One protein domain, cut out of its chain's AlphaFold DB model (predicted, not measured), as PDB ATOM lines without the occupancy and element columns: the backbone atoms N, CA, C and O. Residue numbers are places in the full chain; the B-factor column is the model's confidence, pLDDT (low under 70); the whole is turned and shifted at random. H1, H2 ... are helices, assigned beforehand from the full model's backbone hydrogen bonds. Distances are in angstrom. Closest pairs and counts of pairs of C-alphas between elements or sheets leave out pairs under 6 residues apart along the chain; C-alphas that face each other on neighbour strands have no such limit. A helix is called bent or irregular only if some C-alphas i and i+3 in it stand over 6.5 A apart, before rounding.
ATOM      1  N   HIS A 189       3.756  25.509 -11.163       95.24
ATOM      2  CA  HIS A 189       3.862  26.922 -11.507       95.24
ATOM      3  C   HIS A 189       2.649  27.364 -12.333       95.24
ATOM      4  O   HIS A 189       2.456  26.910 -13.454       95.24
ATOM      5  N   VAL A 190       1.856  28.306 -11.822       95.39
ATOM      6  CA  VAL A 190       0.557  28.645 -12.431       95.39
ATOM      7  C   VAL A 190       0.705  29.250 -13.831       95.39
ATOM      8  O   VAL A 190       0.017  28.806 -14.740       95.39
ATOM      9  N   ALA A 191       1.615  30.211 -14.025       93.37
ATOM     10  CA  ALA A 191       1.764  30.883 -15.323       93.37
ATOM     11  C   ALA A 191       2.597  30.108 -16.371       93.37
ATOM     12  O   ALA A 191       2.308  30.204 -17.554       93.37
ATOM     13  N   GLN A 192       3.628  29.354 -15.961       91.32
ATOM     14  CA  GLN A 192       4.641  28.799 -16.877       91.32
ATOM     15  C   GLN A 192       4.630  27.267 -16.995       91.32
ATOM     16  O   GLN A 192       5.196  26.735 -17.945       91.32
ATOM     17  N   ALA A 193       4.005  26.524 -16.068       93.22
ATOM     18  CA  ALA A 193       4.124  25.061 -16.071       93.22
ATOM     19  C   ALA A 193       3.560  24.407 -17.339       93.22
ATOM     20  O   ALA A 193       4.020  23.323 -17.695       93.22
ATOM     21  N   ASP A 194       2.589  25.034 -18.010       93.26
ATOM     22  CA  ASP A 194       1.968  24.470 -19.212       93.26
ATOM     23  C   ASP A 194       2.978  24.188 -20.324       93.26
ATOM     24  O   ASP A 194       2.922  23.119 -20.926       93.26
ATOM     25  N   VAL A 195       3.980  25.053 -20.503       93.05
ATOM     26  CA  VAL A 195       5.041  24.850 -21.499       93.05
ATOM     27  C   VAL A 195       5.840  23.575 -21.189       93.05
ATOM     28  O   VAL A 195       6.032  22.736 -22.065       93.05
ATOM     29  N   LEU A 196       6.223  23.351 -19.925       94.23
ATOM     30  CA  LEU A 196       6.935  22.130 -19.519       94.23
ATOM     31  C   LEU A 196       6.069  20.877 -19.689       94.23
ATOM     32  O   LEU A 196       6.549  19.835 -20.143       94.23
ATOM     33  N   TRP A 197       4.793  20.957 -19.308       95.77
ATOM     34  CA  TRP A 197       3.864  19.852 -19.505       95.77
ATOM     35  C   TRP A 197       3.666  19.556 -20.992       95.77
ATOM     36  O   TRP A 197       3.672  18.386 -21.362       95.77
ATOM     37  N   SER A 198       3.549  20.585 -21.832       94.03
ATOM     38  CA  SER A 198       3.439  20.470 -23.287       94.03
ATOM     39  C   SER A 198       4.641  19.732 -23.872       94.03
ATOM     40  O   SER A 198       4.456  18.717 -24.541       94.03
ATOM     41  N   CYS A 199       5.865  20.117 -23.486       93.47
ATOM     42  CA  CYS A 199       7.082  19.397 -23.868       93.47
ATOM     43  C   CYS A 199       7.026  17.906 -23.495       93.47
ATOM     44  O   CYS A 199       7.431  17.055 -24.284       93.47
ATOM     45  N   TYR A 200       6.500  17.563 -22.313       94.63
ATOM     46  CA  TYR A 200       6.384  16.161 -21.901       94.63
ATOM     47  C   TYR A 200       5.301  15.404 -22.684       94.63
ATOM     48  O   TYR A 200       5.503  14.247 -23.063       94.63
ATOM     49  N   ARG A 201       4.152  16.046 -22.951       94.03
ATOM     50  CA  ARG A 201       3.085  15.466 -23.783       94.03
ATOM     51  C   ARG A 201       3.601  15.182 -25.188       94.03
ATOM     52  O   ARG A 201       3.359  14.088 -25.695       94.03
ATOM     53  N   GLU A 202       4.326  16.125 -25.778       91.45
ATOM     54  CA  GLU A 202       4.861  15.987 -27.130       91.45
ATOM     55  C   GLU A 202       5.948  14.914 -27.196       91.45
ATOM     56  O   GLU A 202       5.891  14.030 -28.048       91.45
ATOM     57  N   TYR A 203       6.847  14.872 -26.209       91.57
ATOM     58  CA  TYR A 203       7.845  13.809 -26.110       91.57
ATOM     59  C   TYR A 203       7.214  12.404 -26.073       91.57
ATOM     60  O   TYR A 203       7.626  11.515 -26.819       91.57
ATOM     61  N   GLU A 204       6.185  12.179 -25.245       90.67
ATOM     62  CA  GLU A 204       5.485  10.883 -25.216       90.67
ATOM     63  C   GLU A 204       4.662  10.636 -26.493       90.67
ATOM     64  O   GLU A 204       4.547   9.491 -26.938       90.67
ATOM     65  N   ARG A 205       4.130  11.686 -27.134       89.36
ATOM     66  CA  ARG A 205       3.424  11.586 -28.420       89.36
ATOM     67  C   ARG A 205       4.353  11.080 -29.526       89.36
ATOM     68  O   ARG A 205       3.959  10.157 -30.243       89.36
ATOM     69  N   CYS A 206       5.588  11.572 -29.621       86.59
ATOM     70  CA  CYS A 206       6.569  11.081 -30.593       86.59
ATOM     71  C   CYS A 206       6.797   9.562 -30.467       86.59
ATOM     72  O   CYS A 206       6.817   8.849 -31.473       86.59
ATOM     73  N   TRP A 207       6.865   9.030 -29.240       82.39
ATOM     74  CA  TRP A 207       6.994   7.585 -29.008       82.39
ATOM     75  C   TRP A 207       5.748   6.791 -29.411       82.39
ATOM     76  O   TRP A 207       5.880   5.682 -29.930       82.39
ATOM     77  N   THR A 208       4.545   7.353 -29.249       77.37
ATOM     78  CA  THR A 208       3.319   6.701 -29.747       77.37
ATOM     79  C   THR A 208       3.275   6.589 -31.272       77.37
ATOM     80  O   THR A 208       2.684   5.640 -31.786       77.37
ATOM     81  N   LEU A 209       3.907   7.524 -31.992       75.77
ATOM     82  CA  LEU A 209       3.968   7.544 -33.459       75.77
ATOM     83  C   LEU A 209       5.111   6.685 -34.020       75.77
ATOM     84  O   LEU A 209       4.985   6.116 -35.105       75.77
ATOM     85  N   ALA A 210       6.228   6.600 -33.299       70.48
ATOM     86  CA  ALA A 210       7.445   5.930 -33.748       70.48
ATOM     87  C   ALA A 210       7.370   4.392 -33.736       70.48
ATOM     88  O   ALA A 210       8.088   3.730 -34.492       70.48
ATOM     89  N   GLU A 211       6.543   3.796 -32.876       64.35
ATOM     90  CA  GLU A 211       6.616   2.362 -32.599       64.35
ATOM     91  C   GLU A 211       5.744   1.495 -33.522       64.35
ATOM     92  O   GLU A 211       4.516   1.524 -33.487       64.35
ATOM     93  N   GLN A 212       6.398   0.634 -34.309       55.94
ATOM     94  CA  GLN A 212       5.747  -0.323 -35.218       55.94
ATOM     95  C   GLN A 212       5.505  -1.712 -34.579       55.94
ATOM     96  O   GLN A 212       4.842  -2.559 -35.173       55.94
ATOM     97  N   ASN A 213       6.005  -1.957 -33.358       56.36
ATOM     98  CA  ASN A 213       6.158  -3.300 -32.766       56.36
ATOM     99  C   ASN A 213       5.000  -3.779 -31.861       56.36
ATOM    100  O   ASN A 213       5.163  -4.734 -31.105       56.36
ATOM    101  N   GLY A 214       3.815  -3.168 -31.939       59.94
ATOM    102  CA  GLY A 214       2.616  -3.664 -31.241       59.94
ATOM    103  C   GLY A 214       2.467  -3.258 -29.766       59.94
ATOM    104  O   GLY A 214       1.473  -3.630 -29.145       59.94
ATOM    105  N   GLU A 215       3.374  -2.446 -29.215       64.69
ATOM    106  CA  GLU A 215       3.260  -1.856 -27.866       64.69
ATOM    107  C   GLU A 215       2.582  -0.472 -27.847       64.69
ATOM    108  O   GLU A 215       2.495   0.163 -26.798       64.69
ATOM    109  N   VAL A 216       1.989  -0.043 -28.970       69.79
ATOM    110  CA  VAL A 216       1.271   1.242 -29.124       69.79
ATOM    111  C   VAL A 216       0.298   1.509 -27.966       69.79
ATOM    112  O   VAL A 216       0.223   2.626 -27.459       69.79
ATOM    113  N   GLY A 217      -0.402   0.476 -27.485       73.39
ATOM    114  CA  GLY A 217      -1.326   0.599 -26.354       73.39
ATOM    115  C   GLY A 217      -0.654   0.988 -25.030       73.39
ATOM    116  O   GLY A 217      -1.257   1.707 -24.236       73.39
ATOM    117  N   GLN A 218       0.591   0.563 -24.788       78.10
ATOM    118  CA  GLN A 218       1.333   0.915 -23.573       78.10
ATOM    119  C   GLN A 218       1.765   2.383 -23.586       78.10
ATOM    120  O   GLN A 218       1.570   3.081 -22.590       78.10
ATOM    121  N   HIS A 219       2.316   2.876 -24.701       79.29
ATOM    122  CA  HIS A 219       2.706   4.290 -24.808       79.29
ATOM    123  C   HIS A 219       1.495   5.214 -24.885       79.29
ATOM    124  O   HIS A 219       1.513   6.285 -24.283       79.29
ATOM    125  N   GLN A 220       0.399   4.779 -25.514       83.30
ATOM    126  CA  GLN A 220      -0.852   5.535 -25.488       83.30
ATOM    127  C   GLN A 220      -1.388   5.687 -24.055       83.30
ATOM    128  O   GLN A 220      -1.834   6.770 -23.681       83.30
ATOM    129  N   GLU A 221      -1.300   4.649 -23.216       85.35
ATOM    130  CA  GLU A 221      -1.697   4.756 -21.806       85.35
ATOM    131  C   GLU A 221      -0.745   5.656 -20.997       85.35
ATOM    132  O   GLU A 221      -1.203   6.400 -20.126       85.35
ATOM    133  N   LYS A 222       0.563   5.660 -21.301       87.72
ATOM    134  CA  LYS A 222       1.516   6.618 -20.706       87.72
ATOM    135  C   LYS A 222       1.153   8.059 -21.060       87.72
ATOM    136  O   LYS A 222       1.048   8.882 -20.152       87.72
ATOM    137  N   LEU A 223       0.874   8.344 -22.332       91.38
ATOM    138  CA  LEU A 223       0.438   9.667 -22.781       91.38
ATOM    139  C   LEU A 223      -0.853  10.098 -22.065       91.38
ATOM    140  O   LEU A 223      -0.913  11.182 -21.483       91.38
ATOM    141  N   LEU A 224      -1.863   9.221 -22.008       91.12
ATOM    142  CA  LEU A 224      -3.108   9.490 -21.277       91.12
ATOM    143  C   LEU A 224      -2.858   9.752 -19.786       91.12
ATOM    144  O   LEU A 224      -3.527  10.594 -19.185       91.12
ATOM    145  N   ARG A 225      -1.890   9.067 -19.172       92.24
ATOM    146  CA  ARG A 225      -1.495   9.305 -17.778       92.24
ATOM    147  C   ARG A 225      -0.884  10.694 -17.578       92.24
ATOM    148  O   ARG A 225      -1.178  11.304 -16.550       92.24
ATOM    149  N   VAL A 226      -0.081  11.195 -18.518       94.09
ATOM    150  CA  VAL A 226       0.461  12.567 -18.465       94.09
ATOM    151  C   VAL A 226      -0.679  13.587 -18.522       94.09
ATOM    152  O   VAL A 226      -0.778  14.414 -17.617       94.09
ATOM    153  N   TYR A 227      -1.613  13.450 -19.472       94.68
ATOM    154  CA  TYR A 227      -2.803  14.311 -19.552       94.68
ATOM    155  C   TYR A 227      -3.608  14.310 -18.243       94.68
ATOM    156  O   TYR A 227      -3.885  15.367 -17.680       94.68
ATOM    157  N   ARG A 228      -3.944  13.131 -17.696       94.35
ATOM    158  CA  ARG A 228      -4.717  13.031 -16.442       94.35
ATOM    159  C   ARG A 228      -4.016  13.706 -15.258       94.35
ATOM    160  O   ARG A 228      -4.694  14.252 -14.391       94.35
ATOM    161  N   ARG A 229      -2.679  13.676 -15.207       95.44
ATOM    162  CA  ARG A 229      -1.896  14.385 -14.184       95.44
ATOM    163  C   ARG A 229      -1.937  15.893 -14.394       95.44
ATOM    164  O   ARG A 229      -2.211  16.604 -13.433       95.44
ATOM    165  N   GLN A 230      -1.730  16.374 -15.617       96.04
ATOM    166  CA  GLN A 230      -1.787  17.807 -15.897       96.04
ATOM    167  C   GLN A 230      -3.176  18.395 -15.613       96.04
ATOM    168  O   GLN A 230      -3.268  19.473 -15.038       96.04
ATOM    169  N   LEU A 231      -4.259  17.655 -15.885       95.89
ATOM    170  CA  LEU A 231      -5.623  18.086 -15.544       95.89
ATOM    171  C   LEU A 231      -5.835  18.327 -14.037       95.89
ATOM    172  O   LEU A 231      -6.775  19.022 -13.653       95.89
ATOM    173  N   SER A 232      -4.981  17.767 -13.173       94.48
ATOM    174  CA  SER A 232      -4.999  18.005 -11.720       94.48
ATOM    175  C   SER A 232      -4.211  19.242 -11.271       94.48
ATOM    176  O   SER A 232      -4.176  19.550 -10.078       94.48
ATOM    177  N   VAL A 233      -3.581  19.952 -12.209       94.82
ATOM    178  CA  VAL A 233      -2.778  21.147 -11.953       94.82
ATOM    179  C   VAL A 233      -3.566  22.386 -12.364       94.82
ATOM    180  O   VAL A 233      -4.013  22.518 -13.498       94.82
ATOM    181  N   ALA A 234      -3.714  23.318 -11.429       95.95
ATOM    182  CA  ALA A 234      -4.286  24.633 -11.687       95.95
ATOM    183  C   ALA A 234      -3.217  25.565 -12.282       95.95
ATOM    184  O   ALA A 234      -2.560  26.299 -11.541       95.95
ATOM    185  N   ALA A 235      -3.029  25.490 -13.599       94.85
ATOM    186  CA  ALA A 235      -2.120  26.329 -14.379       94.85
ATOM    187  C   ALA A 235      -2.844  26.908 -15.605       94.85
ATOM    188  O   ALA A 235      -3.881  26.380 -16.011       94.85
ATOM    189  N   GLU A 236      -2.320  27.993 -16.175       94.21
ATOM    190  CA  GLU A 236      -2.837  28.542 -17.433       94.21
ATOM    191  C   GLU A 236      -2.763  27.500 -18.565       94.21
ATOM    192  O   GLU A 236      -2.024  26.523 -18.472       94.21
ATOM    193  N   GLY A 237      -3.619  27.628 -19.582       93.11
ATOM    194  CA  GLY A 237      -3.741  26.633 -20.662       93.11
ATOM    195  C   GLY A 237      -4.558  25.372 -20.317       93.11
ATOM    196  O   GLY A 237      -4.876  24.584 -21.206       93.11
ATOM    197  N   LEU A 238      -4.997  25.186 -19.062       95.62
ATOM    198  CA  LEU A 238      -5.745  23.995 -18.610       95.62
ATOM    199  C   LEU A 238      -6.984  23.654 -19.467       95.62
ATOM    200  O   LEU A 238      -7.311  22.480 -19.652       95.62
ATOM    201  N   GLU A 239      -7.692  24.661 -19.977       95.79
ATOM    202  CA  GLU A 239      -8.857  24.469 -20.852       95.79
ATOM    203  C   GLU A 239      -8.459  23.868 -22.209       95.79
ATOM    204  O   GLU A 239      -9.108  22.929 -22.674       95.79
ATOM    205  N   ASN A 240      -7.348  24.329 -22.793       95.16
ATOM    206  CA  ASN A 240      -6.790  23.790 -24.036       95.16
ATOM    207  C   ASN A 240      -6.374  22.326 -23.849       95.16
ATOM    208  O   ASN A 240      -6.766  21.464 -24.633       95.16
ATOM    209  N   VAL A 241      -5.701  22.015 -22.737       95.07
ATOM    210  CA  VAL A 241      -5.291  20.647 -22.376       95.07
ATOM    211  C   VAL A 241      -6.494  19.709 -22.248       95.07
ATOM    212  O   VAL A 241      -6.437  18.552 -22.670       95.07
ATOM    213  N   TYR A 242      -7.605  20.184 -21.678       95.55
ATOM    214  CA  TYR A 242      -8.832  19.393 -21.572       95.55
ATOM    215  C   TYR A 242      -9.467  19.124 -22.941       95.55
ATOM    216  O   TYR A 242      -9.893  17.998 -23.209       95.55
ATOM    217  N   ASN A 243      -9.469  20.119 -23.830       94.37
ATOM    218  CA  ASN A 243      -9.950  19.964 -25.202       94.37
ATOM    219  C   ASN A 243      -9.083  18.974 -26.000       94.37
ATOM    220  O   ASN A 243      -9.622  18.075 -26.652       94.37
ATOM    221  N   GLU A 244      -7.754  19.067 -25.892       93.62
ATOM    222  CA  GLU A 244      -6.821  18.091 -26.470       93.62
ATOM    223  C   GLU A 244      -7.064  16.675 -25.936       93.62
ATOM    224  O   GLU A 244      -7.077  15.708 -26.699       93.62
ATOM    225  N   TYR A 245      -7.284  16.540 -24.625       93.78
ATOM    226  CA  TYR A 245      -7.549  15.255 -23.989       93.78
ATOM    227  C   TYR A 245      -8.829  14.607 -24.529       93.78
ATOM    228  O   TYR A 245      -8.833  13.417 -24.854       93.78
ATOM    229  N   ILE A 246      -9.905  15.387 -24.687       92.81
ATOM    230  CA  ILE A 246     -11.155  14.922 -25.304       92.81
ATOM    231  C   ILE A 246     -10.911  14.468 -26.745       92.81
ATOM    232  O   ILE A 246     -11.372  13.391 -27.134       92.81
ATOM    233  N   ALA A 247     -10.166  15.251 -27.530       91.50
ATOM    234  CA  ALA A 247      -9.839  14.900 -28.909       91.50
ATOM    235  C   ALA A 247      -9.048  13.579 -28.986       91.50
ATOM    236  O   ALA A 247      -9.370  12.710 -29.799       91.50
ATOM    237  N   LEU A 248      -8.082  13.378 -28.083       89.00
ATOM    238  CA  LEU A 248      -7.268  12.162 -27.997       89.00
ATOM    239  C   LEU A 248      -8.084  10.907 -27.626       89.00
ATOM    240  O   LEU A 248      -7.717   9.789 -27.999       89.00
ATOM    241  N   LEU A 249      -9.201  11.059 -26.909       88.47
ATOM    242  CA  LEU A 249     -10.079   9.939 -26.551       88.47
ATOM    243  C   LEU A 249     -10.873   9.376 -27.742       88.47
ATOM    244  O   LEU A 249     -11.347   8.238 -27.638       88.47
ATOM    245  N   GLY A 250     -10.984  10.116 -28.854       80.69
ATOM    246  CA  GLY A 250     -11.539   9.627 -30.122       80.69
ATOM    247  C   GLY A 250     -13.012   9.209 -30.055       80.69
ATOM    248  O   GLY A 250     -13.411   8.263 -30.730       80.69
ATOM    249  N   GLY A 251     -13.813   9.866 -29.207       75.28
ATOM    250  CA  GLY A 251     -15.239   9.565 -29.016       75.28
ATOM    251  C   GLY A 251     -15.564   8.630 -27.844       75.28
ATOM    252  O   GLY A 251     -16.728   8.279 -27.663       75.28
ATOM    253  N   ARG A 252     -14.574   8.229 -27.033       83.10
ATOM    254  CA  ARG A 252     -14.825   7.616 -25.715       83.10
ATOM    255  C   ARG A 252     -15.301   8.676 -24.719       83.10
ATOM    256  O   ARG A 252     -14.781   9.791 -24.722       83.10
ATOM    257  N   ASP A 253     -16.238   8.313 -23.844       83.73
ATOM    258  CA  ASP A 253     -16.682   9.194 -22.761       83.73
ATOM    259  C   ASP A 253     -15.518   9.521 -21.813       83.73
ATOM    260  O   ASP A 253     -14.748   8.641 -21.419       83.73
ATOM    261  N   VAL A 254     -15.410  10.794 -21.422       87.26
ATOM    262  CA  VAL A 254     -14.483  11.227 -20.369       87.26
ATOM    263  C   VAL A 254     -14.942  10.614 -19.050       87.26
ATOM    264  O   VAL A 254     -16.092  10.799 -18.644       87.26
ATOM    265  N   ASP A 255     -14.051   9.907 -18.356       88.54
ATOM    266  CA  ASP A 255     -14.400   9.327 -17.068       88.54
ATOM    267  C   ASP A 255     -14.757  10.422 -16.047       88.54
ATOM    268  O   ASP A 255     -14.218  11.536 -16.047       88.54
ATOM    269  N   SER A 256     -15.712  10.118 -15.165       89.48
ATOM    270  CA  SER A 256     -16.239  11.110 -14.225       89.48
ATOM    271  C   SER A 256     -15.171  11.653 -13.272       89.48
ATOM    272  O   SER A 256     -15.319  12.775 -12.791       89.48
ATOM    273  N   ALA A 257     -14.100  10.893 -13.005       91.35
ATOM    274  CA  ALA A 257     -13.014  11.340 -12.143       91.35
ATOM    275  C   ALA A 257     -12.154  12.399 -12.845       91.35
ATOM    276  O   ALA A 257     -11.939  13.465 -12.274       91.35
ATOM    277  N   SER A 258     -11.735  12.168 -14.091       92.63
ATOM    278  CA  SER A 258     -10.994  13.146 -14.895       92.63
ATOM    279  C   SER A 258     -11.783  14.430 -15.122       92.63
ATOM    280  O   SER A 258     -11.227  15.517 -14.967       92.63
ATOM    281  N   LYS A 259     -13.089  14.330 -15.407       93.05
ATOM    282  CA  LYS A 259     -13.951  15.515 -15.529       93.05
ATOM    283  C   LYS A 259     -14.038  16.299 -14.214       93.05
ATOM    284  O   LYS A 259     -13.873  17.515 -14.216       93.05
ATOM    285  N   PHE A 260     -14.243  15.613 -13.088       94.36
ATOM    286  CA  PHE A 260     -14.299  16.251 -11.771       94.36
ATOM    287  C   PHE A 260     -12.973  16.926 -11.388       94.36
ATOM    288  O   PHE A 260     -12.978  18.033 -10.848       94.36
ATOM    289  N   ILE A 261     -11.842  16.270 -11.671       94.96
ATOM    290  CA  ILE A 261     -10.501  16.809 -11.421       94.96
ATOM    291  C   ILE A 261     -10.295  18.092 -12.230       94.96
ATOM    292  O   ILE A 261      -9.945  19.106 -11.637       94.96
ATOM    293  N   TYR A 262     -10.594  18.075 -13.532       96.49
ATOM    294  CA  TYR A 262     -10.520  19.262 -14.387       96.49
ATOM    295  C   TYR A 262     -11.378  20.417 -13.847       96.49
ATOM    296  O   TYR A 262     -10.867  21.511 -13.628       96.49
ATOM    297  N   GLU A 263     -12.659  20.172 -13.543       96.09
ATOM    298  CA  GLU A 263     -13.556  21.204 -13.001       96.09
ATOM    299  C   GLU A 263     -13.051  21.759 -11.656       96.09
ATOM    300  O   GLU A 263     -13.202  22.947 -11.358       96.09
ATOM    301  N   SER A 264     -12.439  20.911 -10.826       96.14
ATOM    302  CA  SER A 264     -11.827  21.328  -9.566       96.14
ATOM    303  C   SER A 264     -10.581  22.188  -9.784       96.14
ATOM    304  O   SER A 264     -10.456  23.229  -9.138       96.14
ATOM    305  N   SER A 265      -9.688  21.784 -10.687       96.32
ATOM    306  CA  SER A 265      -8.476  22.528 -11.047       96.32
ATOM    307  C   SER A 265      -8.805  23.866 -11.708       96.32
ATOM    308  O   SER A 265      -8.152  24.859 -11.416       96.32
ATOM    309  N   LEU A 266      -9.863  23.934 -12.522       96.99
ATOM    310  CA  LEU A 266     -10.323  25.176 -13.146       96.99
ATOM    311  C   LEU A 266     -10.879  26.166 -12.112       96.99
ATOM    312  O   LEU A 266     -10.599  27.364 -12.173       96.99
ATOM    313  N   ARG A 267     -11.642  25.686 -11.117       96.56
ATOM    314  CA  ARG A 267     -12.067  26.528  -9.982       96.56
ATOM    315  C   ARG A 267     -10.872  27.053  -9.197       96.56
ATOM    316  O   ARG A 267     -10.874  28.215  -8.808       96.56
ATOM    317  N   GLU A 268      -9.878  26.201  -8.974       95.08
ATOM    318  CA  GLU A 268      -8.651  26.584  -8.288       95.08
ATOM    319  C   GLU A 268      -7.866  27.633  -9.085       95.08
ATOM    320  O   GLU A 268      -7.508  28.662  -8.523       95.08
ATOM    321  N   LEU A 269      -7.682  27.445 -10.395       96.36
ATOM    322  CA  LEU A 269      -7.010  28.401 -11.279       96.36
ATOM    323  C   LEU A 269      -7.678  29.782 -11.227       96.36
ATOM    324  O   LEU A 269      -7.006  30.795 -11.054       96.36
ATOM    325  N   ASN A 270      -9.011  29.826 -11.274       96.49
ATOM    326  CA  ASN A 270      -9.765  31.077 -11.183       96.49
ATOM    327  C   ASN A 270      -9.586  31.815  -9.843       96.49
ATOM    328  O   ASN A 270      -9.695  33.039  -9.813       96.49
ATOM    329  N   LEU A 271      -9.284  31.109  -8.747       95.55
ATOM    330  CA  LEU A 271      -8.937  31.736  -7.464       95.55
ATOM    331  C   LEU A 271      -7.518  32.323  -7.458       95.55
ATOM    332  O   LEU A 271      -7.254  33.248  -6.693       95.55
ATOM    333  N   LEU A 272      -6.615  31.779  -8.276       96.09
ATOM    334  CA  LEU A 272      -5.194  32.139  -8.311       96.09
ATOM    335  C   LEU A 272      -4.891  33.262  -9.310       96.09
ATOM    336  O   LEU A 272      -4.013  34.080  -9.052       96.09
ATOM    337  N   ARG A 273      -5.658  33.351 -10.403       96.34
ATOM    338  CA  ARG A 273      -5.527  34.378 -11.454       96.34
ATOM    339  C   ARG A 273      -5.371  35.819 -10.942       96.34
ATOM    340  O   ARG A 273      -4.506  36.516 -11.466       96.34
ATOM    341  N   PRO A 274      -6.119  36.292  -9.922       96.55
ATOM    342  CA  PRO A 274      -5.921  37.643  -9.395       96.55
ATOM    343  C   PRO A 274      -4.522  37.878  -8.809       96.55
ATOM    344  O   PRO A 274      -3.997  38.981  -8.928       96.55
ATOM    345  N   PHE A 275      -3.914  36.858  -8.194       96.90
ATOM    346  CA  PHE A 275      -2.564  36.957  -7.637       96.90
ATOM    347  C   PHE A 275      -1.498  36.934  -8.734       96.90
ATOM    348  O   PHE A 275      -0.563  37.722  -8.677       96.90
ATOM    349  N   GLU A 276      -1.658  36.073  -9.743       95.76
ATOM    350  CA  GLU A 276      -0.754  36.042 -10.902       95.76
ATOM    351  C   GLU A 276      -0.812  37.363 -11.684       95.76
ATOM    352  O   GLU A 276       0.225  37.895 -12.066       95.76
ATOM    353  N   LYS A 277      -2.004  37.958 -11.827       94.51
ATOM    354  CA  LYS A 277      -2.152  39.298 -12.405       94.51
ATOM    355  C   LYS A 277      -1.442  40.369 -11.570       94.51
ATOM    356  O   LYS A 277      -0.727  41.186 -12.125       94.51
ATOM    357  N   ALA A 278      -1.591  40.344 -10.244       95.09
ATOM    358  CA  ALA A 278      -0.907  41.301  -9.372       95.09
ATOM    359  C   ALA A 278       0.629  41.181  -9.438       95.09
ATOM    360  O   ALA A 278       1.319  42.181  -9.260       95.09
ATOM    361  N   LEU A 279       1.161  39.978  -9.696       95.12
ATOM    362  CA  LEU A 279       2.587  39.776  -9.971       95.12
ATOM    363  C   LEU A 279       2.987  40.369 -11.331       95.12
ATOM    364  O   LEU A 279       4.018  41.030 -11.407       95.12
ATOM    365  N   ASP A 280       2.166  40.189 -12.370       92.18
ATOM    366  CA  ASP A 280       2.396  40.791 -13.695       92.18
ATOM    367  C   ASP A 280       2.372  42.327 -13.653       92.18
ATOM    368  O   ASP A 280       3.189  42.979 -14.299       92.18
ATOM    369  N   ASP A 281       1.472  42.898 -12.849       91.07
ATOM    370  CA  ASP A 281       1.314  44.345 -12.674       91.07
ATOM    371  C   ASP A 281       2.471  44.972 -11.856       91.07
ATOM    372  O   ASP A 281       2.725  46.168 -11.974       91.07
ATOM    373  N   CYS A 282       3.180  44.190 -11.024       88.94
ATOM    374  CA  CYS A 282       4.243  44.661 -10.117       88.94
ATOM    375  C   CYS A 282       5.633  44.087 -10.456       88.94
ATOM    376  O   CYS A 282       6.414  43.825  -9.540       88.94
TER     377      CYS A 282
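This is residues 189 to 282 of the 1270 residues of the protein "Geranylgeranyl pyrophosphate synthase" of Trichuris trichiura (UniProt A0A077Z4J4). Four helices run back and forth in an up-and-down zigzag, H1 folding back into H2, H2 into H3 and H3 into H4a, with the centres of H1, H2 and H3 making a triangle, while the last arm, H4b, turns away beyond them and touches no helix. The printed part has 94 residues with four named helices, H1, H2, H3 and H4, and no named strand; the class is all helix. It is only just loose, close to compact, with a radius of gyration of the C-alphas of 15.0 A, and elongated, spanning 53 by 27 by 15 A.

Begin with H1, residues 193 to 210, and H2, residues 216 to 230: this helical hairpin touches closest at the C-alphas of Thr 208 and His 219, 5.5 A apart, at a shallow tilt of 7 degrees, opposite ways. Next, H3, residues 238 to 249, touches residues 224 to 230 of H2 alone, closest at the C-alphas of Tyr 227 and Tyr 245, 6.6 A, opposite ways at 22 degrees. H4, residues 256 to 281, was assigned as one helix by its hydrogen bonds but is bent: C-alphas 271 and 274 are 6.9 A apart, and its arms H4a, residues 256 to 271, and H4b, residues 274 to 281, stand at a steep tilt of 49 degrees. H3 and H4a touch closest at the C-alphas of Leu 238 and Leu 266, 7.2 A, opposite ways at 16 degrees. H2, H3 and H4a form an up-and-down bundle, each running against the one before. H1 and H4a are apart. Each O i to N i+4 pair is within hydrogen-bond range in H2, H3, H4a and H4b, and 13 of 14 in H1.

Find C-alpha 193 at (4.124, 25.061, -16.071); from there H1 runs 26.3 A. H2 measures 21.4 A, H3 16.7 A and H4a 22.9 A. H4b runs 10.4 A to C-alpha 281 at (1.314, 44.345, -12.674).

The C-alphas farthest apart, of Asn 213 and Cys 282, are 53.1 A apart. The printed part has no cut and no long link. Look for low confidence at residues 211 to 216, under 70.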